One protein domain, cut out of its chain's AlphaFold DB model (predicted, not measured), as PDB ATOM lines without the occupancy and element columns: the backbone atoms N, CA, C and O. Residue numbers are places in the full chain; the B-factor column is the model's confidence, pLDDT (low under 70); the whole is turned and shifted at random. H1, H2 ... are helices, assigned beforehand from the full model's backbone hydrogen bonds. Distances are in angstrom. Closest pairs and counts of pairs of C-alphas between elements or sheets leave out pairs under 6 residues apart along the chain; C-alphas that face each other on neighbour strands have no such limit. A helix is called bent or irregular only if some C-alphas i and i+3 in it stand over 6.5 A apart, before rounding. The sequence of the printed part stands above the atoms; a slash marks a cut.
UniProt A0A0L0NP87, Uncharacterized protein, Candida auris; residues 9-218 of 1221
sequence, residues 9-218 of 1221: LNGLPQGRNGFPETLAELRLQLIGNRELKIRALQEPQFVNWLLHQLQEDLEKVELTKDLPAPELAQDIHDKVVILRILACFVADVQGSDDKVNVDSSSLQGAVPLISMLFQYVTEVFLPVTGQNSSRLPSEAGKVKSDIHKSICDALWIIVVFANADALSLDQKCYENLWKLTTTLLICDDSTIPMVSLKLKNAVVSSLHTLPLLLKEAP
ATOM      1  N   LEU A   9      55.310 196.494   4.602       38.66
ATOM      2  CA  LEU A   9      56.093 197.112   5.680       38.66
ATOM      3  C   LEU A   9      55.751 198.607   5.830       38.66
ATOM      4  O   LEU A   9      56.027 199.406   4.945       38.66
ATOM      5  N   ASN A  10      55.151 198.960   6.973       32.12
ATOM      6  CA  ASN A  10      55.003 200.320   7.503       32.12
ATOM      7  C   ASN A  10      55.744 200.357   8.860       32.12
ATOM      8  O   ASN A  10      55.316 199.658   9.778       32.12
ATOM      9  N   GLY A  11      56.794 201.181   9.004       33.19
ATOM     10  CA  GLY A  11      57.323 201.649  10.302       33.19
ATOM     11  C   GLY A  11      58.712 201.149  10.771       33.19
ATOM     12  O   GLY A  11      58.895 199.955  10.981       33.19
ATOM     13  N   LEU A  12      59.609 202.130  11.004       39.38
ATOM     14  CA  LEU A  12      60.809 202.265  11.878       39.38
ATOM     15  C   LEU A  12      61.910 201.163  11.954       39.38
ATOM     16  O   LEU A  12      61.615 199.969  12.010       39.38
ATOM     17  N   PRO A  13      63.206 201.551  12.073       38.03
ATOM     18  CA  PRO A  13      64.334 200.624  12.135       38.03
ATOM     19  C   PRO A  13      64.611 200.158  13.577       38.03
ATOM     20  O   PRO A  13      65.373 200.767  14.320       38.03
ATOM     21  N   GLN A  14      64.006 199.038  13.972       39.53
ATOM     22  CA  GLN A  14      64.524 198.168  15.036       39.53
ATOM     23  C   GLN A  14      64.523 196.717  14.526       39.53
ATOM     24  O   GLN A  14      63.533 195.998  14.635       39.53
ATOM     25  N   GLY A  15      65.630 196.308  13.898       42.47
ATOM     26  CA  GLY A  15      66.092 194.913  13.814       42.47
ATOM     27  C   GLY A  15      65.205 193.825  13.187       42.47
ATOM     28  O   GLY A  15      65.509 192.651  13.367       42.47
ATOM     29  N   ARG A  16      64.116 194.120  12.459       39.19
ATOM     30  CA  ARG A  16      63.278 193.049  11.857       39.19
ATOM     31  C   ARG A  16      62.934 193.165  10.368       39.19
ATOM     32  O   ARG A  16      62.273 192.272   9.849       39.19
ATOM     33  N   ASN A  17      63.441 194.173   9.654       43.94
ATOM     34  CA  ASN A  17      62.920 194.545   8.326       43.94
ATOM     35  C   ASN A  17      63.960 194.570   7.186       43.94
ATOM     36  O   ASN A  17      63.818 195.336   6.243       43.94
ATOM     37  N   GLY A  18      65.004 193.736   7.236       48.47
ATOM     38  CA  GLY A  18      65.942 193.580   6.109       48.47
ATOM     39  C   GLY A  18      66.953 194.720   5.917       48.47
ATOM     40  O   GLY A  18      67.843 194.588   5.082       48.47
ATOM     41  N   PHE A  19      66.876 195.787   6.716       46.66
ATOM     42  CA  PHE A  19      68.016 196.663   6.983       46.66
ATOM     43  C   PHE A  19      68.815 196.107   8.176       46.66
ATOM     44  O   PHE A  19      68.203 195.646   9.145       46.66
ATOM     45  N   PRO A  20      70.155 196.105   8.105       54.25
ATOM     46  CA  PRO A  20      71.008 195.537   9.145       54.25
ATOM     47  C   PRO A  20      70.907 196.276  10.489       54.25
ATOM     48  O   PRO A  20      70.521 197.443  10.544       54.25
ATOM     49  N   GLU A  21      71.258 195.591  11.585       53.88
ATOM     50  CA  GLU A  21      71.083 196.090  12.963       53.88
ATOM     51  C   GLU A  21      72.044 197.234  13.327       53.88
ATOM     52  O   GLU A  21      71.820 197.937  14.313       53.88
ATOM     53  N   THR A  22      73.099 197.452  12.536       64.62
ATOM     54  CA  THR A  22      74.115 198.484  12.788       64.62
ATOM     55  C   THR A  22      74.399 199.335  11.547       64.62
ATOM     56  O   THR A  22      74.389 198.843  10.416       64.62
ATOM     57  N   LEU A  23      74.715 200.623  11.750       70.62
ATOM     58  CA  LEU A  23      75.116 201.551  10.678       70.62
ATOM     59  C   LEU A  23      76.365 201.066   9.921       70.62
ATOM     60  O   LEU A  23      76.451 201.219   8.703       70.62
ATOM     61  N   ALA A  24      77.297 200.414  10.619       69.50
ATOM     62  CA  ALA A  24      78.496 199.828  10.022       69.50
ATOM     63  C   ALA A  24      78.170 198.690   9.033       69.50
ATOM     64  O   ALA A  24      78.794 198.568   7.976       69.50
ATOM     65  N   GLU A  25      77.166 197.871   9.345       70.62
ATOM     66  CA  GLU A  25      76.714 196.793   8.468       70.62
ATOM     67  C   GLU A  25      75.890 197.340   7.288       70.62
ATOM     68  O   GLU A  25      76.055 196.876   6.158       70.62
ATOM     69  N   LEU A  26      75.106 198.407   7.501       75.31
ATOM     70  CA  LEU A  26      74.412 199.133   6.428       75.31
ATOM     71  C   LEU A  26      75.395 199.729   5.418       75.31
ATOM     72  O   LEU A  26      75.237 199.557   4.208       75.31
ATOM     73  N   ARG A  27      76.448 200.379   5.919       77.44
ATOM     74  CA  ARG A  27      77.546 200.915   5.112       77.44
ATOM     75  C   ARG A  27      78.160 199.838   4.215       77.44
ATOM     76  O   ARG A  27      78.327 200.076   3.023       77.44
ATOM     77  N   LEU A  28      78.479 198.661   4.760       77.88
ATOM     78  CA  LEU A  28      79.075 197.556   3.996       77.88
ATOM     79  C   LEU A  28      78.123 196.997   2.934       77.88
ATOM     80  O   LEU A  28      78.556 196.728   1.815       77.88
ATOM     81  N   GLN A  29      76.836 196.856   3.254       75.69
ATOM     82  CA  GLN A  29      75.841 196.315   2.324       75.69
ATOM     83  C   GLN A  29      75.492 197.274   1.179       75.69
ATOM     84  O   GLN A  29      75.120 196.817   0.099       75.69
ATOM     85  N   LEU A  30      75.631 198.589   1.380       77.69
ATOM     86  CA  LEU A  30      75.440 199.589   0.324       77.69
ATOM     87  C   LEU A  30      76.602 199.615  -0.681       77.69
ATOM     88  O   LEU A  30      76.415 200.035  -1.825       77.69
ATOM     89  N   ILE A  31      77.800 199.157  -0.308       76.81
ATOM     90  CA  ILE A  31      78.944 199.096  -1.226       76.81
ATOM     91  C   ILE A  31      78.705 197.975  -2.249       76.81
ATOM     92  O   ILE A  31      78.618 196.802  -1.912       76.81
ATOM     93  N   GLY A  32      78.590 198.342  -3.529       68.00
ATOM     94  CA  GLY A  32      78.407 197.392  -4.634       68.00
ATOM     95  C   GLY A  32      76.978 196.868  -4.850       68.00
ATOM     96  O   GLY A  32      76.746 196.191  -5.848       68.00
ATOM     97  N   ASN A  33      76.002 197.202  -3.993       79.00
ATOM     98  CA  ASN A  33      74.612 196.747  -4.136       79.00
ATOM     99  C   ASN A  33      73.698 197.829  -4.733       79.00
ATOM    100  O   ASN A  33      73.214 198.720  -4.035       79.00
ATOM    101  N   ARG A  34      73.444 197.742  -6.044       77.25
ATOM    102  CA  ARG A  34      72.634 198.723  -6.782       77.25
ATOM    103  C   ARG A  34      71.173 198.768  -6.325       77.25
ATOM    104  O   ARG A  34      70.637 199.854  -6.142       77.25
ATOM    105  N   GLU A  35      70.532 197.619  -6.120       72.88
ATOM    106  CA  GLU A  35      69.109 197.560  -5.749       72.88
ATOM    107  C   GLU A  35      68.843 198.143  -4.362       72.88
ATOM    108  O   GLU A  35      67.849 198.844  -4.170       72.88
ATOM    109  N   LEU A  36      69.740 197.890  -3.404       76.88
ATOM    110  CA  LEU A  36      69.606 198.415  -2.047       76.88
ATOM    111  C   LEU A  36      69.699 199.947  -2.025       76.88
ATOM    112  O   LEU A  36      68.908 200.589  -1.340       76.88
ATOM    113  N   LYS A  37      70.606 200.536  -2.819       81.06
ATOM    114  CA  LYS A  37      70.717 201.997  -2.962       81.06
ATOM    115  C   LYS A  37      69.451 202.615  -3.561       81.06
ATOM    116  O   LYS A  37      68.994 203.643  -3.076       81.06
ATOM    117  N   ILE A  38      68.863 201.974  -4.577       75.25
ATOM    118  CA  ILE A  38      67.605 202.430  -5.192       75.25
ATOM    119  C   ILE A  38      66.467 202.395  -4.170       75.25
ATOM    120  O   ILE A  38      65.765 203.391  -4.022       75.25
ATOM    121  N   ARG A  39      66.310 201.291  -3.427       74.25
ATOM    122  CA  ARG A  39      65.274 201.186  -2.384       74.25
ATOM    123  C   ARG A  39      65.469 202.225  -1.281       74.25
ATOM    124  O   ARG A  39      64.507 202.887  -0.915       74.25
ATOM    125  N   ALA A  40      66.705 202.421  -0.817       74.00
ATOM    126  CA  ALA A  40      67.026 203.418   0.203       74.00
ATOM    127  C   ALA A  40      66.653 204.850  -0.226       74.00
ATOM    128  O   ALA A  40      66.212 205.637   0.604       74.00
ATOM    129  N   LEU A  41      66.794 205.179  -1.513       74.50
ATOM    130  CA  LEU A  41      66.445 206.500  -2.053       74.50
ATOM    131  C   LEU A  41      64.968 206.641  -2.450       74.50
ATOM    132  O   LEU A  41      64.478 207.757  -2.590       74.50
ATOM    133  N   GLN A  42      64.255 205.531  -2.646       73.12
ATOM    134  CA  GLN A  42      62.810 205.517  -2.905       73.12
ATOM    135  C   GLN A  42      61.974 205.542  -1.620       73.12
ATOM    136  O   GLN A  42      60.781 205.834  -1.682       73.12
ATOM    137  N   GLU A  43      62.581 205.255  -0.466       73.81
ATOM    138  CA  GLU A  43      61.954 205.373   0.849       73.81
ATOM    139  C   GLU A  43      62.271 206.738   1.496       73.81
ATOM    140  O   GLU A  43      63.268 206.873   2.209       73.81
ATOM    141  N   PRO A  44      61.412 207.768   1.343       65.00
ATOM    142  CA  PRO A  44      61.668 209.101   1.904       65.00
ATOM    143  C   PRO A  44      61.778 209.106   3.437       65.00
ATOM    144  O   PRO A  44      62.418 209.979   4.017       65.00
ATOM    145  N   GLN A  45      61.189 208.115   4.116       74.81
ATOM    146  CA  GLN A  45      61.309 207.960   5.569       74.81
ATOM    147  C   GLN A  45      62.738 207.613   6.005       74.81
ATOM    148  O   GLN A  45      63.159 208.053   7.072       74.81
ATOM    149  N   PHE A  46      63.489 206.866   5.189       80.31
ATOM    150  CA  PHE A  46      64.861 206.480   5.504       80.31
ATOM    151  C   PHE A  46      65.818 207.674   5.396       80.31
ATOM    152  O   PHE A  46      66.575 207.933   6.331       80.31
ATOM    153  N   VAL A  47      65.745 208.439   4.300       78.19
ATOM    154  CA  VAL A  47      66.589 209.631   4.098       78.19
ATOM    155  C   VAL A  47      66.303 210.686   5.169       78.19
ATOM    156  O   VAL A  47      67.233 211.173   5.808       78.19
ATOM    157  N   ASN A  48      65.027 210.971   5.453       80.56
ATOM    158  CA  ASN A  48      64.650 211.922   6.503       80.56
ATOM    159  C   ASN A  48      65.106 211.470   7.897       80.56
ATOM    160  O   ASN A  48      65.573 212.291   8.684       80.56
ATOM    161  N   TRP A  49      65.007 210.173   8.204       85.25
ATOM    162  CA  TRP A  49      65.528 209.623   9.456       85.25
ATOM    163  C   TRP A  49      67.050 209.781   9.553       85.25
ATOM    164  O   TRP A  49      67.545 210.232  10.584       85.25
ATOM    165  N   LEU A  50      67.790 209.474   8.481       84.81
ATOM    166  CA  LEU A  50      69.249 209.594   8.446       84.81
ATOM    167  C   LEU A  50      69.703 211.045   8.667       84.81
ATOM    168  O   LEU A  50      70.617 211.285   9.456       84.81
ATOM    169  N   LEU A  51      69.040 212.002   8.009       86.75
ATOM    170  CA  LEU A  51      69.310 213.433   8.171       86.75
ATOM    171  C   LEU A  51      68.976 213.918   9.587       86.75
ATOM    172  O   LEU A  51      69.799 214.589  10.204       86.75
ATOM    173  N   HIS A  52      67.825 213.526  10.141       87.06
ATOM    174  CA  HIS A  52      67.435 213.897  11.504       87.06
ATOM    175  C   HIS A  52      68.394 213.327  12.558       87.06
ATOM    176  O   HIS A  52      68.749 214.009  13.514       87.06
ATOM    177  N   GLN A  53      68.841 212.081  12.394       86.94
ATOM    178  CA  GLN A  53      69.815 211.474  13.304       86.94
ATOM    179  C   GLN A  53      71.188 212.146  13.210       86.94
ATOM    180  O   GLN A  53      71.837 212.358  14.230       86.94
ATOM    181  N   LEU A  54      71.628 212.518  12.002       88.94
ATOM    182  CA  LEU A  54      72.853 213.301  11.839       88.94
ATOM    183  C   LEU A  54      72.722 214.686  12.491       88.94
ATOM    184  O   LEU A  54      73.661 215.135  13.138       88.94
ATOM    185  N   GLN A  55      71.564 215.336  12.360       90.44
ATOM    186  CA  GLN A  55      71.288 216.618  13.005       90.44
ATOM    187  C   GLN A  55      71.377 216.522  14.533       90.44
ATOM    188  O   GLN A  55      72.113 217.296  15.139       90.44
ATOM    189  N   GLU A  56      70.696 215.551  15.153       88.88
ATOM    190  CA  GLU A  56      70.751 215.343  16.609       88.88
ATOM    191  C   GLU A  56      72.184 215.121  17.105       88.88
ATOM    192  O   GLU A  56      72.565 215.610  18.170       88.88
ATOM    193  N   ASP A  57      72.992 214.374  16.352       88.50
ATOM    194  CA  ASP A  57      74.380 214.117  16.723       88.50
ATOM    195  C   ASP A  57      75.260 215.361  16.564       88.50
ATOM    196  O   ASP A  57      76.073 215.634  17.444       88.50
ATOM    197  N   LEU A  58      75.069 216.160  15.510       87.50
ATOM    198  CA  LEU A  58      75.787 217.426  15.331       87.50
ATOM    199  C   LEU A  58      75.411 218.461  16.402       87.50
ATOM    200  O   LEU A  58      76.300 219.115  16.944       87.50
ATOM    201  N   GLU A  59      74.133 218.559  16.779       87.50
ATOM    202  CA  GLU A  59      73.671 219.448  17.855       87.50
ATOM    203  C   GLU A  59      74.289 219.066  19.214       87.50
ATOM    204  O   GLU A  59      74.744 219.936  19.962       87.50
ATOM    205  N   LYS A  60      74.388 217.763  19.529       85.75
ATOM    206  CA  LYS A  60      75.078 217.279  20.746       85.75
ATOM    207  C   LYS A  60      76.546 217.704  20.775       85.75
ATOM    208  O   LYS A  60      77.064 218.045  21.842       85.75
ATOM    209  N   VAL A  61      77.207 217.662  19.620       83.69
ATOM    210  CA  VAL A  61      78.620 218.021  19.455       83.69
ATOM    211  C   VAL A  61      78.835 219.540  19.553       83.69
ATOM    212  O   VAL A  61      79.783 219.990  20.198       83.69
ATOM    213  N   GLU A  62      77.922 220.344  19.010       79.31
ATOM    214  CA  GLU A  62      77.958 221.809  19.112       79.31
ATOM    215  C   GLU A  62      77.726 222.299  20.556       79.31
ATOM    216  O   GLU A  62      78.414 223.206  21.037       79.31
ATOM    217  N   LEU A  63      76.816 221.648  21.293       79.31
ATOM    218  CA  LEU A  63      76.511 221.954  22.697       79.31
ATOM    219  C   LEU A  63      77.674 221.663  23.655       79.31
ATOM    220  O   LEU A  63      77.846 222.376  24.644       79.31
ATOM    221  N   THR A  64      78.452 220.609  23.394       74.19
ATOM    222  CA  THR A  64      79.528 220.173  24.301       74.19
ATOM    223  C   THR A  64      80.783 221.040  24.208       74.19
ATOM    224  O   THR A  64      81.511 221.123  25.197       74.19
ATOM    225  N   LYS A  65      81.025 221.711  23.069       72.94
ATOM    226  CA  LYS A  65      82.215 222.553  22.808       72.94
ATOM    227  C   LYS A  65      83.560 221.883  23.161       72.94
ATOM    228  O   LYS A  65      84.520 222.567  23.508       72.94
ATOM    229  N   ASP A  66      83.629 220.559  23.054       75.19
ATOM    230  CA  ASP A  66      84.824 219.739  23.291       75.19
ATOM    231  C   ASP A  66      84.873 218.580  22.269       75.19
ATOM    232  O   ASP A  66      84.009 218.470  21.388       75.19
ATOM    233  N   LEU A  67      85.898 217.726  22.339       76.81
ATOM    234  CA  LEU A  67      85.998 216.516  21.524       76.81
ATOM    235  C   LEU A  67      84.852 215.542  21.864       76.81
ATOM    236  O   LEU A  67      84.651 215.220  23.037       76.81
ATOM    237  N   PRO A  68      84.129 215.016  20.859       83.19
ATOM    238  CA  PRO A  68      83.044 214.080  21.099       83.19
ATOM    239  C   PRO A  68      83.568 212.742  21.617       83.19
ATOM    240  O   PRO A  68      84.709 212.345  21.361       83.19
ATOM    241  N   ALA A  69      82.689 212.006  22.297       83.19
ATOM    242  CA  ALA A  69      82.948 210.620  22.661       83.19
ATOM    243  C   ALA A  69      83.276 209.777  21.404       83.19
ATOM    244  O   ALA A  69      82.705 210.027  20.337       83.19
ATOM    245  N   PRO A  70      84.155 208.760  21.506       81.81
ATOM    246  CA  PRO A  70      84.573 207.938  20.364       81.81
ATOM    247  C   PRO A  70      83.413 207.253  19.639       81.81
ATOM    248  O   PRO A  70      83.469 207.095  18.424       81.81
ATOM    249  N   GLU A  71      82.357 206.888  20.361       82.69
ATOM    250  CA  GLU A  71      81.141 206.299  19.792       82.69
ATOM    251  C   GLU A  71      80.375 207.318  18.937       82.69
ATOM    252  O   GLU A  71      80.053 207.034  17.787       82.69
ATOM    253  N   LEU A  72      80.191 208.543  19.442       84.88
ATOM    254  CA  LEU A  72      79.511 209.626  18.725       84.88
ATOM    255  C   LEU A  72      80.291 210.066  17.472       84.88
ATOM    256  O   LEU A  72      79.703 210.317  16.424       84.88
ATOM    257  N   ALA A  73      81.625 210.117  17.550       84.38
ATOM    258  CA  ALA A  73      82.481 210.427  16.402       84.38
ATOM    259  C   ALA A  73      82.381 209.362  15.295       84.38
ATOM    260  O   ALA A  73      82.323 209.699  14.108       84.38
ATOM    261  N   GLN A  74      82.341 208.085  15.685       85.44
ATOM    262  CA  GLN A  74      82.175 206.965  14.762       85.44
ATOM    263  C   GLN A  74      80.779 206.975  14.116       85.44
ATOM    264  O   GLN A  74      80.662 206.776  12.907       85.44
ATOM    265  N   ASP A  75      79.744 207.291  14.892       85.38
ATOM    266  CA  ASP A  75      78.366 207.409  14.417       85.38
ATOM    267  C   ASP A  75      78.182 208.539  13.396       85.38
ATOM    268  O   ASP A  75      77.487 208.350  12.394       85.38
ATOM    269  N   ILE A  76      78.815 209.697  13.610       88.19
ATOM    270  CA  ILE A  76      78.835 210.790  12.626       88.19
ATOM    271  C   ILE A  76      79.559 210.333  11.354       88.19
ATOM    272  O   ILE A  76      79.057 210.550  10.249       88.19
ATOM    273  N   HIS A  77      80.708 209.662  11.492       88.88
ATOM    274  CA  HIS A  77      81.467 209.153  10.350       88.88
ATOM    275  C   HIS A  77      80.659 208.180   9.490       88.88
ATOM    276  O   HIS A  77      80.566 208.367   8.276       88.88
ATOM    277  N   ASP A  78      80.031 207.173  10.095       86.44
ATOM    278  CA  ASP A  78      79.264 206.182   9.341       86.44
ATOM    279  C   ASP A  78      78.046 206.811   8.641       86.44
ATOM    280  O   ASP A  78      77.788 206.494   7.475       86.44
ATOM    281  N   LYS A  79      77.352 207.768   9.279       89.38
ATOM    282  CA  LYS A  79      76.240 208.509   8.652       89.38
ATOM    283  C   LYS A  79      76.702 209.347   7.452       89.38
ATOM    284  O   LYS A  79      76.076 209.280   6.392       89.38
ATOM    285  N   VAL A  80      77.813 210.080   7.575       89.69
ATOM    286  CA  VAL A  80      78.373 210.891   6.473       89.69
ATOM    287  C   VAL A  80      78.846 210.004   5.316       89.69
ATOM    288  O   VAL A  80      78.592 210.324   4.156       89.69
ATOM    289  N   VAL A  81      79.461 208.851   5.593       89.00
ATOM    290  CA  VAL A  81      79.866 207.904   4.539       89.00
ATOM    291  C   VAL A  81      78.656 207.330   3.803       89.00
ATOM    292  O   VAL A  81      78.688 207.213   2.577       89.00
ATOM    293  N   ILE A  82      77.584 206.978   4.517       86.94
ATOM    294  CA  ILE A  82      76.341 206.510   3.888       86.94
ATOM    295  C   ILE A  82      75.776 207.604   2.975       86.94
ATOM    296  O   ILE A  82      75.468 207.317   1.817       86.94
ATOM    297  N   LEU A  83      75.729 208.859   3.440       87.00
ATOM    298  CA  LEU A  83      75.326 209.999   2.610       87.00
ATOM    299  C   LEU A  83      76.216 210.151   1.372       87.00
ATOM    300  O   LEU A  83      75.690 210.326   0.276       87.00
ATOM    301  N   ARG A  84      77.539 209.999   1.505       87.31
ATOM    302  CA  ARG A  84      78.472 210.023   0.367       87.31
ATOM    303  C   ARG A  84      78.162 208.929  -0.652       87.31
ATOM    304  O   ARG A  84      78.119 209.209  -1.845       87.31
ATOM    305  N   ILE A  85      77.942 207.692  -0.206       85.88
ATOM    306  CA  ILE A  85      77.631 206.564  -1.100       85.88
ATOM    307  C   ILE A  85      76.329 206.823  -1.867       85.88
ATOM    308  O   ILE A  85      76.254 206.512  -3.058       85.88
ATOM    309  N   LEU A  86      75.321 207.377  -1.191       85.06
ATOM    310  CA  LEU A  86      74.033 207.718  -1.791       85.06
ATOM    311  C   LEU A  86      74.145 208.903  -2.759       85.06
ATOM    312  O   LEU A  86      73.621 208.814  -3.865       85.06
ATOM    313  N   ALA A  87      74.882 209.957  -2.396       80.88
ATOM    314  CA  ALA A  87      75.129 211.118  -3.251       80.88
ATOM    315  C   ALA A  87      75.875 210.731  -4.537       80.88
ATOM    316  O   ALA A  87      75.416 211.058  -5.630       80.88
ATOM    317  N   CYS A  88      76.965 209.959  -4.431       81.25
ATOM    318  CA  CYS A  88      77.681 209.447  -5.605       81.25
ATOM    319  C   CYS A  88      76.771 208.584  -6.484       81.25
ATOM    320  O   CYS A  88      76.787 208.713  -7.699       81.25
ATOM    321  N   PHE A  89      75.945 207.728  -5.877       81.06
ATOM    322  CA  PHE A  89      75.024 206.893  -6.641       81.06
ATOM    323  C   PHE A  89      73.953 207.705  -7.371       81.06
ATOM    324  O   PHE A  89      73.585 207.352  -8.483       81.06
ATOM    325  N   VAL A  90      73.457 208.786  -6.771       75.94
ATOM    326  CA  VAL A  90      72.504 209.692  -7.424       75.94
ATOM    327  C   VAL A  90      73.158 210.379  -8.617       75.94
ATOM    328  O   VAL A  90      72.557 210.375  -9.686       75.94
ATOM    329  N   ALA A  91      74.390 210.870  -8.471       71.81
ATOM    330  CA  ALA A  91      75.148 211.439  -9.584       71.81
ATOM    331  C   ALA A  91      75.402 210.405 -10.701       71.81
ATOM    332  O   ALA A  91      75.157 210.689 -11.873       71.81
ATOM    333  N   ASP A  92      75.788 209.174 -10.346       72.19
ATOM    334  CA  ASP A  92      75.993 208.077 -11.304       72.19
ATOM    335  C   ASP A  92      74.691 207.698 -12.033       72.19
ATOM    336  O   ASP A  92      74.696 207.433 -13.235       72.19
ATOM    337  N   VAL A  93      73.559 207.658 -11.317       70.56
ATOM    338  CA  VAL A  93      72.246 207.316 -11.887       70.56
ATOM    339  C   VAL A  93      71.728 208.434 -12.783       70.56
ATOM    340  O   VAL A  93      71.230 208.129 -13.866       70.56
ATOM    341  N   GLN A  94      71.891 209.699 -12.382       62.56
ATOM    342  CA  GLN A  94      71.574 210.868 -13.209       62.56
ATOM    343  C   GLN A  94      72.412 210.904 -14.498       62.56
ATOM    344  O   GLN A  94      71.908 211.340 -15.532       62.56
ATOM    345  N   GLY A  95      73.641 210.378 -14.465       53.84
ATOM    346  CA  GLY A  95      74.500 210.197 -15.640       53.84
ATOM    347  C   GLY A  95      74.239 208.929 -16.472       53.84
ATOM    348  O   GLY A  95      74.852 208.768 -17.527       53.84
ATOM    349  N   SER A  96      73.354 208.017 -16.042       53.22
ATOM    350  CA  SER A  96      73.130 206.707 -16.683       53.22
ATOM    351  C   SER A  96      71.800 206.605 -17.457       53.22
ATOM    352  O   SER A  96      70.831 207.295 -17.159       53.22
ATOM    353  N   ASP A  97      71.725 205.703 -18.448       42.97
ATOM    354  CA  ASP A  97      70.533 205.451 -19.291       42.97
ATOM    355  C   ASP A  97      69.304 204.900 -18.529       42.97
ATOM    356  O   ASP A  97      68.190 204.898 -19.068       42.97
ATOM    357  N   ASP A  98      69.473 204.431 -17.291       52.41
ATOM    358  CA  ASP A  98      68.402 203.764 -16.554       52.41
ATOM    359  C   ASP A  98      67.411 204.781 -15.969       52.41
ATOM    360  O   ASP A  98      67.750 205.583 -15.101       52.41
ATOM    361  N   LYS A  99      66.144 204.701 -16.405       49.78
ATOM    362  CA  LYS A  99      65.002 205.447 -15.843       49.78
ATOM    363  C   LYS A  99      64.669 204.967 -14.426       49.78
ATOM    364  O   LYS A  99      63.598 204.408 -14.182       49.78
ATOM    365  N   VAL A 100      65.584 205.158 -13.487       59.00
ATOM    366  CA  VAL A 100      65.309 204.938 -12.073       59.00
ATOM    367  C   VAL A 100      64.733 206.233 -11.518       59.00
ATOM    368  O   VAL A 100      65.386 207.271 -11.527       59.00
ATOM    369  N   ASN A 101      63.485 206.178 -11.056       57.28
ATOM    370  CA  ASN A 101      62.842 207.302 -10.384       57.28
ATOM    371  C   ASN A 101      63.464 207.415  -8.980       57.28
ATOM    372  O   ASN A 101      63.085 206.667  -8.074       57.28
ATOM    373  N   VAL A 102      64.490 208.255  -8.852       62.56
ATOM    374  CA  VAL A 102      65.231 208.524  -7.615       62.56
ATOM    375  C   VAL A 102      65.010 209.989  -7.259       62.56
ATOM    376  O   VAL A 102      65.300 210.865  -8.071       62.56
ATOM    377  N   ASP A 103      64.486 210.260  -6.066       62.72
ATOM    378  CA  ASP A 103      64.220 211.625  -5.615       62.72
ATOM    379  C   ASP A 103      65.498 212.277  -5.061       62.72
ATOM    380  O   ASP A 103      65.814 212.170  -3.873       62.72
ATOM    381  N   SER A 104      66.252 212.951  -5.932       63.88
ATOM    382  CA  SER A 104      67.481 213.668  -5.563       63.88
ATOM    383  C   SER A 104      67.239 214.854  -4.623       63.88
ATOM    384  O   SER A 104      68.170 215.276  -3.939       63.88
ATOM    385  N   SER A 105      66.007 215.378  -4.549       67.56
ATOM    386  CA  SER A 105      65.670 216.512  -3.678       67.56
ATOM    387  C   SER A 105      65.758 216.148  -2.191       67.56
ATOM    388  O   SER A 105      66.171 216.962  -1.368       67.56
ATOM    389  N   SER A 106      65.481 214.888  -1.852       70.00
ATOM    390  CA  SER A 106      65.522 214.388  -0.473       70.00
ATOM    391  C   SER A 106      66.912 214.477   0.173       70.00
ATOM    392  O   SER A 106      67.025 214.716   1.373       70.00
ATOM    393  N   LEU A 107      67.983 214.345  -0.616       76.62
ATOM    394  CA  LEU A 107      69.362 214.435  -0.130       76.62
ATOM    395  C   LEU A 107      69.866 215.876   0.015       76.62
ATOM    396  O   LEU A 107      70.880 216.094   0.677       76.62
ATOM    397  N   GLN A 108      69.163 216.864  -0.547       72.06
ATOM    398  CA  GLN A 108      69.540 218.277  -0.432       72.06
ATOM    399  C   GLN A 108      69.538 218.760   1.024       72.06
ATOM    400  O   GLN A 108      70.352 219.604   1.398       72.06
ATOM    401  N   GLY A 109      68.696 218.162   1.877       76.88
ATOM    402  CA  GLY A 109      68.677 218.426   3.317       76.88
ATOM    403  C   GLY A 109      69.992 218.099   4.042       76.88
ATOM    404  O   GLY A 109      70.167 218.510   5.186       76.88
ATOM    405  N   ALA A 110      70.943 217.412   3.395       83.81
ATOM    406  CA  ALA A 110      72.279 217.177   3.939       83.81
ATOM    407  C   ALA A 110      73.178 218.427   3.926       83.81
ATOM    408  O   ALA A 110      74.083 218.521   4.752       83.81
ATOM    409  N   VAL A 111      72.956 219.387   3.017       82.94
ATOM    410  CA  VAL A 111      73.852 220.548   2.839       82.94
ATOM    411  C   VAL A 111      73.934 221.431   4.095       82.94
ATOM    412  O   VAL A 111      75.052 221.699   4.545       82.94
ATOM    413  N   PRO A 112      72.814 221.828   4.740       85.06
ATOM    414  CA  PRO A 112      72.872 222.587   5.990       85.06
ATOM    415  C   PRO A 112      73.585 221.828   7.117       85.06
ATOM    416  O   PRO A 112      74.340 222.429   7.878       85.06
ATOM    417  N   LEU A 113      73.409 220.504   7.193       88.38
ATOM    418  CA  LEU A 113      74.058 219.658   8.202       88.38
ATOM    419  C   LEU A 113      75.572 219.567   7.977       88.38
ATOM    420  O   LEU A 113      76.351 219.644   8.923       88.38
ATOM    421  N   ILE A 114      76.009 219.466   6.720       88.50
ATOM    422  CA  ILE A 114      77.432 219.531   6.369       88.50
ATOM    423  C   ILE A 114      78.011 220.912   6.714       88.50
ATOM    424  O   ILE A 114      79.109 220.998   7.261       88.50
ATOM    425  N   SER A 115      77.262 221.990   6.462       87.81
ATOM    426  CA  SER A 115      77.663 223.347   6.851       87.81
ATOM    427  C   SER A 115      77.824 223.489   8.373       87.81
ATOM    428  O   SER A 115      78.808 224.076   8.828       87.81
ATOM    429  N   MET A 116      76.927 222.890   9.169       88.56
ATOM    430  CA  MET A 116      77.069 222.809  10.632       88.56
ATOM    431  C   MET A 116      78.314 222.017  11.047       88.56
ATOM    432  O   MET A 116      79.061 222.457  11.922       88.56
ATOM    433  N   LEU A 117      78.587 220.882  10.390       89.62
ATOM    434  CA  LEU A 117      79.803 220.104  10.635       89.62
ATOM    435  C   LEU A 117      81.065 220.937  10.359       89.62
ATOM    436  O   LEU A 117      81.994 220.913  11.165       89.62
ATOM    437  N   PHE A 118      81.108 221.707   9.269       90.50
ATOM    438  CA  PHE A 118      82.240 222.593   8.971       90.50
ATOM    439  C   PHE A 118      82.414 223.704  10.000       90.50
ATOM    440  O   PHE A 118      83.547 224.012  10.374       90.50
ATOM    441  N   GLN A 119      81.311 224.281  10.479       89.19
ATOM    442  CA  GLN A 119      81.351 225.293  11.527       89.19
ATOM    443  C   GLN A 119      81.936 224.714  12.824       89.19
ATOM    444  O   GLN A 119      82.896 225.269  13.358       89.19
ATOM    445  N   TYR A 120      81.450 223.549  13.269       89.06
ATOM    446  CA  TYR A 120      82.009 222.847  14.429       89.06
ATOM    447  C   TYR A 120      83.504 222.535  14.253       89.06
ATOM    448  O   TYR A 120      84.307 222.726  15.172       89.06
ATOM    449  N   VAL A 121      83.892 222.068  13.062       87.56
ATOM    450  CA  VAL A 121      85.286 221.723  12.774       87.56
ATOM    451  C   VAL A 121      86.195 222.945  12.913       87.56
ATOM    452  O   VAL A 121      87.244 222.861  13.556       87.56
ATOM    453  N   THR A 122      85.775 224.075  12.349       85.75
ATOM    454  CA  THR A 122      86.531 225.330  12.351       85.75
ATOM    455  C   THR A 122      86.582 225.984  13.735       85.75
ATOM    456  O   THR A 122      87.646 226.431  14.157       85.75
ATOM    457  N   GLU A 123      85.460 226.027  14.460       85.81
ATOM    458  CA  GLU A 123      85.344 226.760  15.731       85.81
ATOM    459  C   GLU A 123      85.809 225.956  16.955       85.81
ATOM    460  O   GLU A 123      86.243 226.552  17.943       85.81
ATOM    461  N   VAL A 124      85.731 224.620  16.916       83.25
ATOM    462  CA  VAL A 124      85.964 223.764  18.095       83.25
ATOM    463  C   VAL A 124      87.021 222.693  17.830       83.25
ATOM    464  O   VAL A 124      88.034 222.646  18.531       83.25
ATOM    465  N   PHE A 125      86.838 221.840  16.818       83.06
ATOM    466  CA  PHE A 125      87.714 220.676  16.615       83.06
ATOM    467  C   PHE A 125      89.169 221.067  16.312       83.06
ATOM    468  O   PHE A 125      90.092 220.576  16.970       83.06
ATOM    469  N   LEU A 126      89.406 221.944  15.331       79.31
ATOM    470  CA  LEU A 126      90.760 222.351  14.934       79.31
ATOM    471  C   LEU A 126      91.508 223.104  16.059       79.31
ATOM    472  O   LEU A 126      92.644 222.721  16.360       79.31
ATOM    473  N   PRO A 127      90.897 224.077  16.771       77.88
ATOM    474  CA  PRO A 127      91.529 224.720  17.927       77.88
ATOM    475  C   PRO A 127      91.917 223.748  19.053       77.88
ATOM    476  O   PRO A 127      93.048 223.793  19.548       77.88
ATOM    477  N   VAL A 128      91.018 222.830  19.433       74.62
ATOM    478  CA  VAL A 128      91.256 221.861  20.524       74.62
ATOM    479  C   VAL A 128      92.340 220.850  20.148       74.62
ATOM    480  O   VAL A 128      93.169 220.459  20.978       74.62
ATOM    481  N   THR A 129      92.373 220.426  18.884       68.88
ATOM    482  CA  THR A 129      93.369 219.463  18.403       68.88
ATOM    483  C   THR A 129      94.764 220.065  18.218       68.88
ATOM    484  O   THR A 129      95.733 219.308  18.339       68.88
ATOM    485  N   GLY A 130      94.873 221.382  17.997       60.47
ATOM    486  CA  GLY A 130      96.138 222.112  17.849       60.47
ATOM    487  C   GLY A 130      96.853 222.472  19.162       60.47
ATOM    488  O   GLY A 130      98.080 222.543  19.178       60.47
ATOM    489  N   GLN A 131      96.130 222.656  20.276       56.25
ATOM    490  CA  GLN A 131      96.716 223.121  21.551       56.25
ATOM    491  C   GLN A 131      97.252 222.000  22.468       56.25
ATOM    492  O   GLN A 131      98.119 222.251  23.304       56.25
ATOM    493  N   ASN A 132      96.797 220.754  22.305       51.19
ATOM    494  CA  ASN A 132      97.130 219.639  23.202       51.19
ATOM    495  C   ASN A 132      97.857 218.513  22.449       51.19
ATOM    496  O   ASN A 132      97.220 217.603  21.926       51.19
ATOM    497  N   SER A 133      99.190 218.542  22.373       49.28
ATOM    498  CA  SER A 133      99.967 217.524  21.637       49.28
ATOM    499  C   SER A 133     100.873 216.640  22.501       49.28
ATOM    500  O   SER A 133     101.379 215.640  21.999       49.28
ATOM    501  N   SER A 134     101.054 216.921  23.796       45.88
ATOM    502  CA  SER A 134     102.032 216.175  24.607       45.88
ATOM    503  C   SER A 134     101.465 215.011  25.430       45.88
ATOM    504  O   SER A 134     102.246 214.155  25.847       45.88
ATOM    505  N   ARG A 135     100.142 214.910  25.645       48.22
ATOM    506  CA  ARG A 135      99.494 213.782  26.356       48.22
ATOM    507  C   ARG A 135      98.017 213.636  25.962       48.22
ATOM    508  O   ARG A 135      97.168 214.225  26.622       48.22
ATOM    509  N   LEU A 136      97.685 212.854  24.931       53.16
ATOM    510  CA  LEU A 136      96.294 212.416  24.721       53.16
ATOM    511  C   LEU A 136      96.145 210.895  24.866       53.16
ATOM    512  O   LEU A 136      97.008 210.156  24.388       53.16
ATOM    513  N   PRO A 137      95.056 210.418  25.497       59.12
ATOM    514  CA  PRO A 137      94.718 209.000  25.565       59.12
ATOM    515  C   PRO A 137      94.448 208.411  24.167       59.12
ATOM    516  O   PRO A 137      93.994 209.109  23.261       59.12
ATOM    517  N   SER A 138      94.698 207.104  24.009       58.81
ATOM    518  CA  SER A 138      94.500 206.318  22.772       58.81
ATOM    519  C   SER A 138      93.146 206.567  22.084       58.81
ATOM    520  O   SER A 138      93.057 206.583  20.857       58.81
ATOM    521  N   GLU A 139      92.090 206.786  22.867       61.22
ATOM    522  CA  GLU A 139      90.720 207.002  22.387       61.22
ATOM    523  C   GLU A 139      90.561 208.311  21.599       61.22
ATOM    524  O   GLU A 139      89.873 208.341  20.577       61.22
ATOM    525  N   ALA A 140      91.283 209.368  21.977       65.44
ATOM    526  CA  ALA A 140      91.243 210.638  21.258       65.44
ATOM    527  C   ALA A 140      91.920 210.560  19.877       65.44
ATOM    528  O   ALA A 140      91.581 211.319  18.972       65.44
ATOM    529  N   GLY A 141      92.852 209.619  19.679       70.31
ATOM    530  CA  GLY A 141      93.446 209.352  18.366       70.31
ATOM    531  C   GLY A 141      92.443 208.773  17.362       70.31
ATOM    532  O   GLY A 141      92.521 209.087  16.171       70.31
ATOM    533  N   LYS A 142      91.480 207.972  17.844       74.75
ATOM    534  CA  LYS A 142      90.401 207.402  17.026       74.75
ATOM    535  C   LYS A 142      89.380 208.479  16.639       74.75
ATOM    536  O   LYS A 142      89.145 208.663  15.450       74.75
ATOM    537  N   VAL A 143      88.926 209.283  17.608       79.19
ATOM    538  CA  VAL A 143      88.041 210.449  17.380       79.19
ATOM    539  C   VAL A 143      88.607 211.388  16.311       79.19
ATOM    540  O   VAL A 143      87.911 211.737  15.359       79.19
ATOM    541  N   LYS A 144      89.899 211.745  16.414       77.31
ATOM    542  CA  LYS A 144      90.574 212.591  15.413       77.31
ATOM    543  C   LYS A 144      90.543 211.974  14.012       77.31
ATOM    544  O   LYS A 144      90.351 212.695  13.039       77.31
ATOM    545  N   SER A 145      90.744 210.660  13.899       79.62
ATOM    546  CA  SER A 145      90.739 209.973  12.604       79.62
ATOM    547  C   SER A 145      89.349 209.890  11.981       79.62
ATOM    548  O   SER A 145      89.253 209.962  10.757       79.62
ATOM    549  N   ASP A 146      88.310 209.678  12.785       83.94
ATOM    550  CA  ASP A 146      86.947 209.498  12.286       83.94
ATOM    551  C   ASP A 146      86.373 210.840  11.814       83.94
ATOM    552  O   ASP A 146      85.924 210.933  10.674       83.94
ATOM    553  N   ILE A 147      86.533 211.913  12.602       84.06
ATOM    554  CA  ILE A 147      86.136 213.275  12.195       84.06
ATOM    555  C   ILE A 147      86.901 213.725  10.947       84.06
ATOM    556  O   ILE A 147      86.309 214.289  10.031       84.06
ATOM    557  N   HIS A 148      88.203 213.441  10.865       81.56
ATOM    558  CA  HIS A 148      88.995 213.785   9.686       81.56
ATOM    559  C   HIS A 148      88.462 213.116   8.409       81.56
ATOM    560  O   HIS A 148      88.272 213.794   7.398       81.56
ATOM    561  N   LYS A 149      88.148 211.817   8.451       85.44
ATOM    562  CA  LYS A 149      87.523 211.138   7.304       85.44
ATOM    563  C   LYS A 149      86.161 211.743   6.967       85.44
ATOM    564  O   LYS A 149      85.896 211.980   5.792       85.44
ATOM    565  N   SER A 150      85.352 212.064   7.979       87.94
ATOM    566  CA  SER A 150      84.061 212.737   7.793       87.94
ATOM    567  C   SER A 150      84.194 214.080   7.076       87.94
ATOM    568  O   SER A 150      83.356 214.381   6.237       87.94
ATOM    569  N   ILE A 151      85.248 214.861   7.340       88.44
ATOM    570  CA  ILE A 151      85.518 216.117   6.615       88.44
ATOM    571  C   ILE A 151      85.769 215.838   5.129       88.44
ATOM    572  O   ILE A 151      85.154 216.480   4.278       88.44
ATOM    573  N   CYS A 152      86.636 214.873   4.801       87.38
ATOM    574  CA  CYS A 152      86.920 214.518   3.406       87.38
ATOM    575  C   CYS A 152      85.661 214.019   2.681       87.38
ATOM    576  O   CYS A 152      85.394 214.423   1.550       87.38
ATOM    577  N   ASP A 153      84.875 213.164   3.339       88.50
ATOM    578  CA  ASP A 153      83.627 212.638   2.788       88.50
ATOM    579  C   ASP A 153      82.578 213.747   2.599       88.50
ATOM    580  O   ASP A 153      81.906 213.782   1.569       88.50
ATOM    581  N   ALA A 154      82.478 214.691   3.539       89.62
ATOM    582  CA  ALA A 154      81.575 215.837   3.466       89.62
ATOM    583  C   ALA A 154      81.948 216.827   2.349       89.62
ATOM    584  O   ALA A 154      81.075 217.269   1.602       89.62
ATOM    585  N   LEU A 155      83.239 217.131   2.179       88.38
ATOM    586  CA  LEU A 155      83.730 217.939   1.056       88.38
ATOM    587  C   LEU A 155      83.439 217.257  -0.286       88.38
ATOM    588  O   LEU A 155      83.002 217.912  -1.230       88.38
ATOM    589  N   TRP A 156      83.604 215.933  -0.357       85.38
ATOM    590  CA  TRP A 156      83.264 215.163  -1.552       85.38
ATOM    591  C   TRP A 156      81.770 215.225  -1.879       85.38
ATOM    592  O   TRP A 156      81.412 215.393  -3.040       85.38
ATOM    593  N   ILE A 157      80.894 215.125  -0.873       85.50
ATOM    594  CA  ILE A 157      79.441 215.269  -1.058       85.50
ATOM    595  C   ILE A 157      79.106 216.622  -1.700       85.50
ATOM    596  O   ILE A 157      78.322 216.661  -2.647       85.50
ATOM    597  N   ILE A 158      79.729 217.712  -1.243       83.44
ATOM    598  CA  ILE A 158      79.517 219.047  -1.821       83.44
ATOM    599  C   ILE A 158      79.966 219.103  -3.279       83.44
ATOM    600  O   ILE A 158      79.216 219.593  -4.116       83.44
ATOM    601  N   VAL A 159      81.146 218.566  -3.599       78.25
ATOM    602  CA  VAL A 159      81.641 218.518  -4.986       78.25
ATOM    603  C   VAL A 159      80.699 217.709  -5.882       78.25
ATOM    604  O   VAL A 159      80.397 218.128  -6.995       78.25
ATOM    605  N   VAL A 160      80.204 216.567  -5.398       77.50
ATOM    606  CA  VAL A 160      79.256 215.720  -6.138       77.50
ATOM    607  C   VAL A 160      77.943 216.457  -6.396       77.50
ATOM    608  O   VAL A 160      77.439 216.417  -7.514       77.50
ATOM    609  N   PHE A 161      77.400 217.149  -5.394       75.56
ATOM    610  CA  PHE A 161      76.159 217.904  -5.556       75.56
ATOM    611  C   PHE A 161      76.306 219.131  -6.452       75.56
ATOM    612  O   PHE A 161      75.406 219.391  -7.250       75.56
ATOM    613  N   ALA A 162      77.429 219.840  -6.357       69.25
ATOM    614  CA  ALA A 162      77.732 220.966  -7.229       69.25
ATOM    615  C   ALA A 162      77.866 220.537  -8.697       69.25
ATOM    616  O   ALA A 162      77.312 221.174  -9.585       69.25
ATOM    617  N   ASN A 163      78.542 219.414  -8.963       66.12
ATOM    618  CA  ASN A 163      78.735 218.914 -10.329       66.12
ATOM    619  C   ASN A 163      77.464 218.322 -10.962       66.12
ATOM    620  O   ASN A 163      77.413 218.170 -12.178       66.12
ATOM    621  N   ALA A 164      76.459 217.956 -10.166       60.88
ATOM    622  CA  ALA A 164      75.206 217.380 -10.656       60.88
ATOM    623  C   ALA A 164      74.163 218.439 -11.084       60.88
ATOM    624  O   ALA A 164      73.008 218.077 -11.310       60.88
ATOM    625  N   ASP A 165      74.532 219.732 -11.135       53.94
ATOM    626  CA  ASP A 165      73.643 220.891 -11.370       53.94
ATOM    627  C   ASP A 165      72.386 220.897 -10.468       53.94
ATOM    628  O   ASP A 165      71.364 221.519 -10.766       53.94
ATOM    629  N   ALA A 166      72.438 220.171  -9.346       49.00
ATOM    630  CA  ALA A 166      71.261 219.810  -8.565       49.00
ATOM    631  C   ALA A 166      71.021 220.730  -7.360       49.00
ATOM    632  O   ALA A 166      69.999 220.562  -6.696       49.00
ATOM    633  N   LEU A 167      71.923 221.666  -7.033       56.50
ATOM    634  CA  LEU A 167      71.887 222.408  -5.765       56.50
ATOM    635  C   LEU A 167      72.515 223.806  -5.857       56.50
ATOM    636  O   LEU A 167      73.690 223.939  -6.169       56.50
ATOM    637  N   SER A 168      71.756 224.833  -5.464       59.78
ATOM    638  CA  SER A 168      72.294 226.137  -5.065       59.78
ATOM    639  C   SER A 168      72.690 226.080  -3.586       59.78
ATOM    640  O   SER A 168      71.815 225.885  -2.735       59.78
ATOM    641  N   LEU A 169      73.977 226.230  -3.261       73.12
ATOM    642  CA  LEU A 169      74.407 226.351  -1.863       73.12
ATOM    643  C   LEU A 169      73.968 227.716  -1.305       73.12
ATOM    644  O   LEU A 169      73.900 228.710  -2.031       73.12
ATOM    645  N   ASP A 170      73.656 227.777  -0.013       75.44
ATOM    646  CA  ASP A 170      73.345 229.041   0.646       75.44
ATOM    647  C   ASP A 170      74.625 229.847   0.939       75.44
ATOM    648  O   ASP A 170      75.735 229.315   1.035       75.44
ATOM    649  N   GLN A 171      74.475 231.163   1.115       81.06
ATOM    650  CA  GLN A 171      75.600 232.063   1.396       81.06
ATOM    651  C   GLN A 171      76.403 231.625   2.634       81.06
ATOM    652  O   GLN A 171      77.630 231.740   2.647       81.06
ATOM    653  N   LYS A 172      75.726 231.074   3.653       83.19
ATOM    654  CA  LYS A 172      76.360 230.594   4.886       83.19
ATOM    655  C   LYS A 172      77.238 229.360   4.647       83.19
ATOM    656  O   LYS A 172      78.320 229.277   5.225       83.19
ATOM    657  N   CYS A 173      76.826 228.416   3.794       84.56
ATOM    658  CA  CYS A 173      77.667 227.274   3.426       84.56
ATOM    659  C   CYS A 173      78.925 227.716   2.668       84.56
ATOM    660  O   CYS A 173      80.017 227.263   3.018       84.56
ATOM    661  N   TYR A 174      78.810 228.647   1.711       87.75
ATOM    662  CA  TYR A 174      79.984 229.206   1.026       87.75
ATOM    663  C   TYR A 174      80.951 229.886   2.005       87.75
ATOM    664  O   TYR A 174      82.157 229.649   1.944       87.75
ATOM    665  N   GLU A 175      80.443 230.689   2.943       89.50
ATOM    666  CA  GLU A 175      81.269 231.333   3.971       89.50
ATOM    667  C   GLU A 175      81.987 230.303   4.865       89.50
ATOM    668  O   GLU A 175      83.190 230.418   5.113       89.50
ATOM    669  N   ASN A 176      81.276 229.265   5.313       89.06
ATOM    670  CA  ASN A 176      81.850 228.200   6.136       89.06
ATOM    671  C   ASN A 176      82.908 227.381   5.385       89.06
ATOM    672  O   ASN A 176      83.912 227.000   5.987       89.06
ATOM    673  N   LEU A 177      82.727 227.143   4.083       89.44
ATOM    674  CA  LEU A 177      83.732 226.504   3.231       89.44
ATOM    675  C   LEU A 177      84.999 227.360   3.103       89.44
ATOM    676  O   LEU A 177      86.097 226.838   3.290       89.44
ATOM    677  N   TRP A 178      84.865 228.668   2.852       91.00
ATOM    678  CA  TRP A 178      86.007 229.595   2.808       91.00
ATOM    679  C   TRP A 178      86.803 229.587   4.119       91.00
ATOM    680  O   TRP A 178      88.037 229.477   4.106       91.00
ATOM    681  N   LYS A 179      86.096 229.660   5.254       89.81
ATOM    682  CA  LYS A 179      86.704 229.587   6.590       89.81
ATOM    683  C   LYS A 179      87.398 228.246   6.811       89.81
ATOM    684  O   LYS A 179      88.571 228.238   7.168       89.81
ATOM    685  N   LEU A 180      86.723 227.132   6.519       90.44
ATOM    686  CA  LEU A 180      87.275 225.788   6.678       90.44
ATOM    687  C   LEU A 180      88.566 225.606   5.871       90.44
ATOM    688  O   LEU A 180      89.568 225.158   6.428       90.44
ATOM    689  N   THR A 181      88.568 225.965   4.583       89.25
ATOM    690  CA  THR A 181      89.749 225.829   3.716       89.25
ATOM    691  C   THR A 181      90.929 226.635   4.257       89.25
ATOM    692  O   THR A 181      92.042 226.116   4.343       89.25
ATOM    693  N   THR A 182      90.674 227.868   4.702       87.25
ATOM    694  CA  THR A 182      91.703 228.738   5.287       87.25
ATOM    695  C   THR A 182      92.236 228.166   6.605       87.25
ATOM    696  O   THR A 182      93.447 228.045   6.782       87.25
ATOM    697  N   THR A 183      91.359 227.753   7.525       85.56
ATOM    698  CA  THR A 183      91.755 227.224   8.841       85.56
ATOM    699  C   THR A 183      92.484 225.884   8.733       85.56
ATOM    700  O   THR A 183      93.478 225.684   9.431       85.56
ATOM    701  N   LEU A 184      92.061 224.985   7.836       85.19
ATOM    702  CA  LEU A 184      92.758 223.717   7.588       85.19
ATOM    703  C   LEU A 184      94.205 223.948   7.132       85.19
ATOM    704  O   LEU A 184      95.108 223.270   7.625       85.19
ATOM    705  N   LEU A 185      94.431 224.923   6.246       82.94
ATOM    706  CA  LEU A 185      95.768 225.254   5.751       82.94
ATOM    707  C   LEU A 185      96.661 225.870   6.849       82.94
ATOM    708  O   LEU A 185      97.856 225.590   6.884       82.94
ATOM    709  N   ILE A 186      96.088 226.640   7.786       80.69
ATOM    710  CA  ILE A 186      96.809 227.167   8.964       80.69
ATOM    711  C   ILE A 186      97.193 226.032   9.926       80.69
ATOM    712  O   ILE A 186      98.322 225.980  10.412       80.69
ATOM    713  N   CYS A 187      96.265 225.119  10.226       74.19
ATOM    714  CA  CYS A 187      96.484 224.059  11.214       74.19
ATOM    715  C   CYS A 187      97.466 222.971  10.744       74.19
ATOM    716  O   CYS A 187      98.186 222.404  11.575       74.19
ATOM    717  N   ASP A 188      97.537 222.694   9.436       71.25
ATOM    718  CA  ASP A 188      98.553 221.797   8.857       71.25
ATOM    719  C   ASP A 188      99.989 222.333   9.031       71.25
ATOM    720  O   ASP A 188     100.947 221.563   9.096       71.25
ATOM    721  N   ASP A 189     100.156 223.651   9.186       63.06
ATOM    722  CA  ASP A 189     101.457 224.326   9.297       63.06
ATOM    723  C   ASP A 189     102.141 224.203  10.671       63.06
ATOM    724  O   ASP A 189     103.199 224.792  10.911       63.06
ATOM    725  N   SER A 190     101.577 223.406  11.584       55.75
ATOM    726  CA  SER A 190     102.166 223.164  12.905       55.75
ATOM    727  C   SER A 190     103.446 222.312  12.823       55.75
ATOM    728  O   SER A 190     103.514 221.282  12.158       55.75
ATOM    729  N   THR A 191     104.487 222.727  13.550       47.72
ATOM    730  CA  THR A 191     105.860 222.174  13.539       47.72
ATOM    731  C   THR A 191     106.005 220.740  14.087       47.72
ATOM    732  O   THR A 191     107.121 220.289  14.346       47.72
ATOM    733  N   ILE A 192     104.904 220.001  14.279       45.91
ATOM    734  CA  ILE A 192     104.867 218.692  14.949       45.91
ATOM    735  C   ILE A 192     104.638 217.564  13.910       45.91
ATOM    736  O   ILE A 192     103.512 217.378  13.445       45.91
ATOM    737  N   PRO A 193     105.659 216.740  13.583       43.25
ATOM    738  CA  PRO A 193     105.653 215.837  12.415       43.25
ATOM    739  C   PRO A 193     104.598 214.716  12.406       43.25
ATOM    740  O   PRO A 193     104.275 214.181  11.353       43.25
ATOM    741  N   MET A 194     104.079 214.310  13.570       39.38
ATOM    742  CA  MET A 194     103.173 213.150  13.701       39.38
ATOM    743  C   MET A 194     101.681 213.498  13.541       39.38
ATOM    744  O   MET A 194     100.862 212.595  13.369       39.38
ATOM    745  N   VAL A 195     101.315 214.786  13.588       43.44
ATOM    746  CA  VAL A 195      99.928 215.264  13.408       43.44
ATOM    747  C   VAL A 195      99.694 215.794  11.983       43.44
ATOM    748  O   VAL A 195      98.585 215.661  11.468       43.44
ATOM    749  N   SER A 196     100.739 216.292  11.309       49.81
ATOM    750  CA  SER A 196     100.645 216.908   9.973       49.81
ATOM    751  C   SER A 196     100.280 215.926   8.851       49.81
ATOM    752  O   SER A 196      99.523 216.264   7.955       49.81
ATOM    753  N   LEU A 197     100.708 214.660   8.915       49.47
ATOM    754  CA  LEU A 197     100.475 213.687   7.831       49.47
ATOM    755  C   LEU A 197      98.998 213.296   7.622       49.47
ATOM    756  O   LEU A 197      98.658 212.742   6.582       49.47
ATOM    757  N   LYS A 198      98.112 213.559   8.596       59.19
ATOM    758  CA  LYS A 198      96.679 213.260   8.454       59.19
ATOM    759  C   LYS A 198      95.910 214.450   7.880       59.19
ATOM    760  O   LYS A 198      95.204 214.257   6.900       59.19
ATOM    761  N   LEU A 199      96.088 215.679   8.375       71.25
ATOM    762  CA  LEU A 199      95.323 216.829   7.861       71.25
ATOM    763  C   LEU A 199      95.554 217.122   6.370       71.25
ATOM    764  O   LEU A 199      94.619 217.592   5.722       71.25
ATOM    765  N   LYS A 200      96.713 216.766   5.800       76.00
ATOM    766  CA  LYS A 200      97.014 216.949   4.367       76.00
ATOM    767  C   LYS A 200      95.921 216.457   3.421       76.00
ATOM    768  O   LYS A 200      95.567 217.176   2.495       76.00
ATOM    769  N   ASN A 201      95.306 215.301   3.684       80.88
ATOM    770  CA  ASN A 201      94.217 214.790   2.839       80.88
ATOM    771  C   ASN A 201      92.951 215.660   2.895       80.88
ATOM    772  O   ASN A 201      92.245 215.794   1.894       80.88
ATOM    773  N   ALA A 202      92.654 216.247   4.061       82.31
ATOM    774  CA  ALA A 202      91.540 217.186   4.189       82.31
ATOM    775  C   ALA A 202      91.863 218.524   3.523       82.31
ATOM    776  O   ALA A 202      90.986 219.075   2.870       82.31
ATOM    777  N   VAL A 203      93.112 218.994   3.623       86.25
ATOM    778  CA  VAL A 203      93.584 220.183   2.896       86.25
ATOM    779  C   VAL A 203      93.478 219.961   1.388       86.25
ATOM    780  O   VAL A 203      92.865 220.758   0.701       86.25
ATOM    781  N   VAL A 204      93.983 218.848   0.854       86.94
ATOM    782  CA  VAL A 204      93.845 218.509  -0.576       86.94
ATOM    783  C   VAL A 204      92.375 218.507  -1.003       86.94
ATOM    784  O   VAL A 204      92.014 219.120  -2.006       86.94
ATOM    785  N   SER A 205      91.511 217.865  -0.211       85.94
ATOM    786  CA  SER A 205      90.076 217.798  -0.501       85.94
ATOM    787  C   SER A 205      89.402 219.173  -0.449       85.94
ATOM    788  O   SER A 205      88.514 219.426  -1.257       85.94
ATOM    789  N   SER A 206      89.810 220.062   0.464       89.12
ATOM    790  CA  SER A 206      89.249 221.415   0.581       89.12
ATOM    791  C   SER A 206      89.780 222.355  -0.499       89.12
ATOM    792  O   SER A 206      89.037 223.181  -1.010       89.12
ATOM    793  N   LEU A 207      91.032 222.195  -0.923       89.19
ATOM    794  CA  LEU A 207      91.598 222.938  -2.047       89.19
ATOM    795  C   LEU A 207      90.895 222.590  -3.370       89.19
ATOM    796  O   LEU A 207      90.632 223.471  -4.184       89.19
ATOM    797  N   HIS A 208      90.493 221.329  -3.563       86.00
ATOM    798  CA  HIS A 208      89.714 220.919  -4.738       86.00
ATOM    799  C   HIS A 208      88.307 221.537  -4.813       86.00
ATOM    800  O   HIS A 208      87.709 221.510  -5.887       86.00
ATOM    801  N   THR A 209      87.779 222.118  -3.728       86.56
ATOM    802  CA  THR A 209      86.502 222.855  -3.771       86.56
ATOM    803  C   THR A 209      86.671 224.311  -4.213       86.56
ATOM    804  O   THR A 209      85.673 224.988  -4.451       86.56
ATOM    805  N   LEU A 210      87.903 224.808  -4.391       88.81
ATOM    806  CA  LEU A 210      88.147 226.199  -4.777       88.81
ATOM    807  C   LEU A 210      87.451 226.611  -6.091       88.81
ATOM    808  O   LEU A 210      86.818 227.665  -6.089       88.81
ATOM    809  N   PRO A 211      87.484 225.828  -7.190       84.81
ATOM    810  CA  PRO A 211      86.723 226.145  -8.399       84.81
ATOM    811  C   PRO A 211      85.250 226.476  -8.158       84.81
ATOM    812  O   PRO A 211      84.720 227.405  -8.759       84.81
ATOM    813  N   LEU A 212      84.605 225.731  -7.256       82.88
ATOM    814  CA  LEU A 212      83.213 225.940  -6.875       82.88
ATOM    815  C   LEU A 212      83.040 227.273  -6.141       82.88
ATOM    816  O   LEU A 212      82.137 228.045  -6.457       82.88
ATOM    817  N   LEU A 213      83.943 227.565  -5.199       85.81
ATOM    818  CA  LEU A 213      83.948 228.816  -4.441       85.81
ATOM    819  C   LEU A 213      84.165 230.037  -5.341       85.81
ATOM    820  O   LEU A 213      83.525 231.064  -5.137       85.81
ATOM    821  N   LEU A 214      85.035 229.937  -6.345       84.06
ATOM    822  CA  LEU A 214      85.298 231.038  -7.274       84.06
ATOM    823  C   LEU A 214      84.165 231.242  -8.292       84.06
ATOM    824  O   LEU A 214      83.940 232.373  -8.725       84.06
ATOM    825  N   LYS A 215      83.458 230.169  -8.675       78.25
ATOM    826  CA  LYS A 215      82.401 230.208  -9.696       78.25
ATOM    827  C   LYS A 215      81.046 230.639  -9.147       78.25
ATOM    828  O   LYS A 215      80.367 231.434  -9.793       78.25
ATOM    829  N   GLU A 216      80.638 230.092  -8.005       76.69
ATOM    830  CA  GLU A 216      79.248 230.187  -7.539       76.69
ATOM    831  C   GLU A 216      79.062 231.020  -6.266       76.69
ATOM    832  O   GLU A 216      77.945 231.458  -5.990       76.69
ATOM    833  N   ALA A 217      80.120 231.265  -5.484       79.81
ATOM    834  CA  ALA A 217      79.975 232.048  -4.261       79.81
ATOM    835  C   ALA A 217      79.682 233.537  -4.565       79.81
ATOM    836  O   ALA A 217      80.187 234.084  -5.553       79.81
ATOM    837  N   PRO A 218      78.933 234.231  -3.687       79.75
ATOM    838  CA  PRO A 218      78.758 235.681  -3.749       79.75
ATOM    839  C   PRO A 218      80.088 236.438  -3.867       79.75
ATOM    840  O   PRO A 218      81.068 236.116  -3.183       79.75
TER     841      PRO A 218
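Overview. This is residues 9 to 218 of the 1221 residues of an uncharacterized protein of Candida auris (UniProt A0A0L0NP87). Six helices run up and down in a bundle two layers deep: H4, H6 and H8 make one layer, and H3, H5 and H7, running against them, make the other. H1 packs on H4 on the side away from H6, short H2 makes the corner between H1 and H3, and H9 lies near one end of H6 and of H7. The printed part has 210 residues with nine named helices, H1 to H9 along the chain, and no named strand; its class is all helix. It is compact, with a radius of gyration of the C-alphas of 17.6 A and spans of 53 by 42 by 29 A.

Arrangement. H1, residues 23 to 30, and H2, residues 34 to 42, touch only at the corner, and only just, with 3 pairs of C-alphas within 8 A, the closest Leu 30 and Lys 37 at 6.2 A. H3, residues 44 to 64, and H4, residues 70 to 94, form a helical hairpin; their closest C-alphas, Leu 54 and Ile 76, are 6.5 A apart. H4 is the hub, touching five helices; with residues 75 to 85 alone it touches H1 at a shallow tilt of 20 degrees, the same way, C-alphas 27 and 82 being closest at 5.9 A. H5, residues 104 to 131, touches H3 at 19 degrees, a shallow tilt, the same way, with C-alphas 62 and 120 closest at 6.3 A. H6, residues 138 to 163, touches H4 through 33 pairs, closest His 77 and Ser 150 at 5.1 A. H7, residues 171 to 188, touches H5, closest Ser 115 and Cys 173 at 5.2 A. H8, residues 193 to 207, touches residues 145 to 156 of H6 alone, closest Cys 152 and Ala 202 at 5.4 A. H9, residues 210 to 216, is close to H7 but not clearly touching, C-alphas 174 and 213 being closest at 6.8 A. Every O i to N i+4 pair is within hydrogen-bond range in H1, H2, H3, H4, H7 and H9, against 16 of 24 in H5, 21 of 22 in H6 and 5 of 11 in H8, where 6 of 12 O i to N i+3 pairs are.

Along the chain. H1 begins at C-alpha 23 (75.116, 201.551, 10.678). H3 is 30.7 A long, H4 36.1 A, H6 38.8 A and H7 26.2 A. H5, 41.0 A, has a kink of 32 degrees near residue 120 and is irregular, C-alphas 123 and 126 being 7.0 A apart. H9 ends at C-alpha 216 (79.248, 230.187, -7.539).

Size, cuts and confidence. The farthest C-alphas, Leu 9 and Thr 191, are 56.3 A apart. The printed part has no cut and no long link between helices. Mean pLDDT of the printed part is 74.2, with 58 residues under 70, among them 9 to 22.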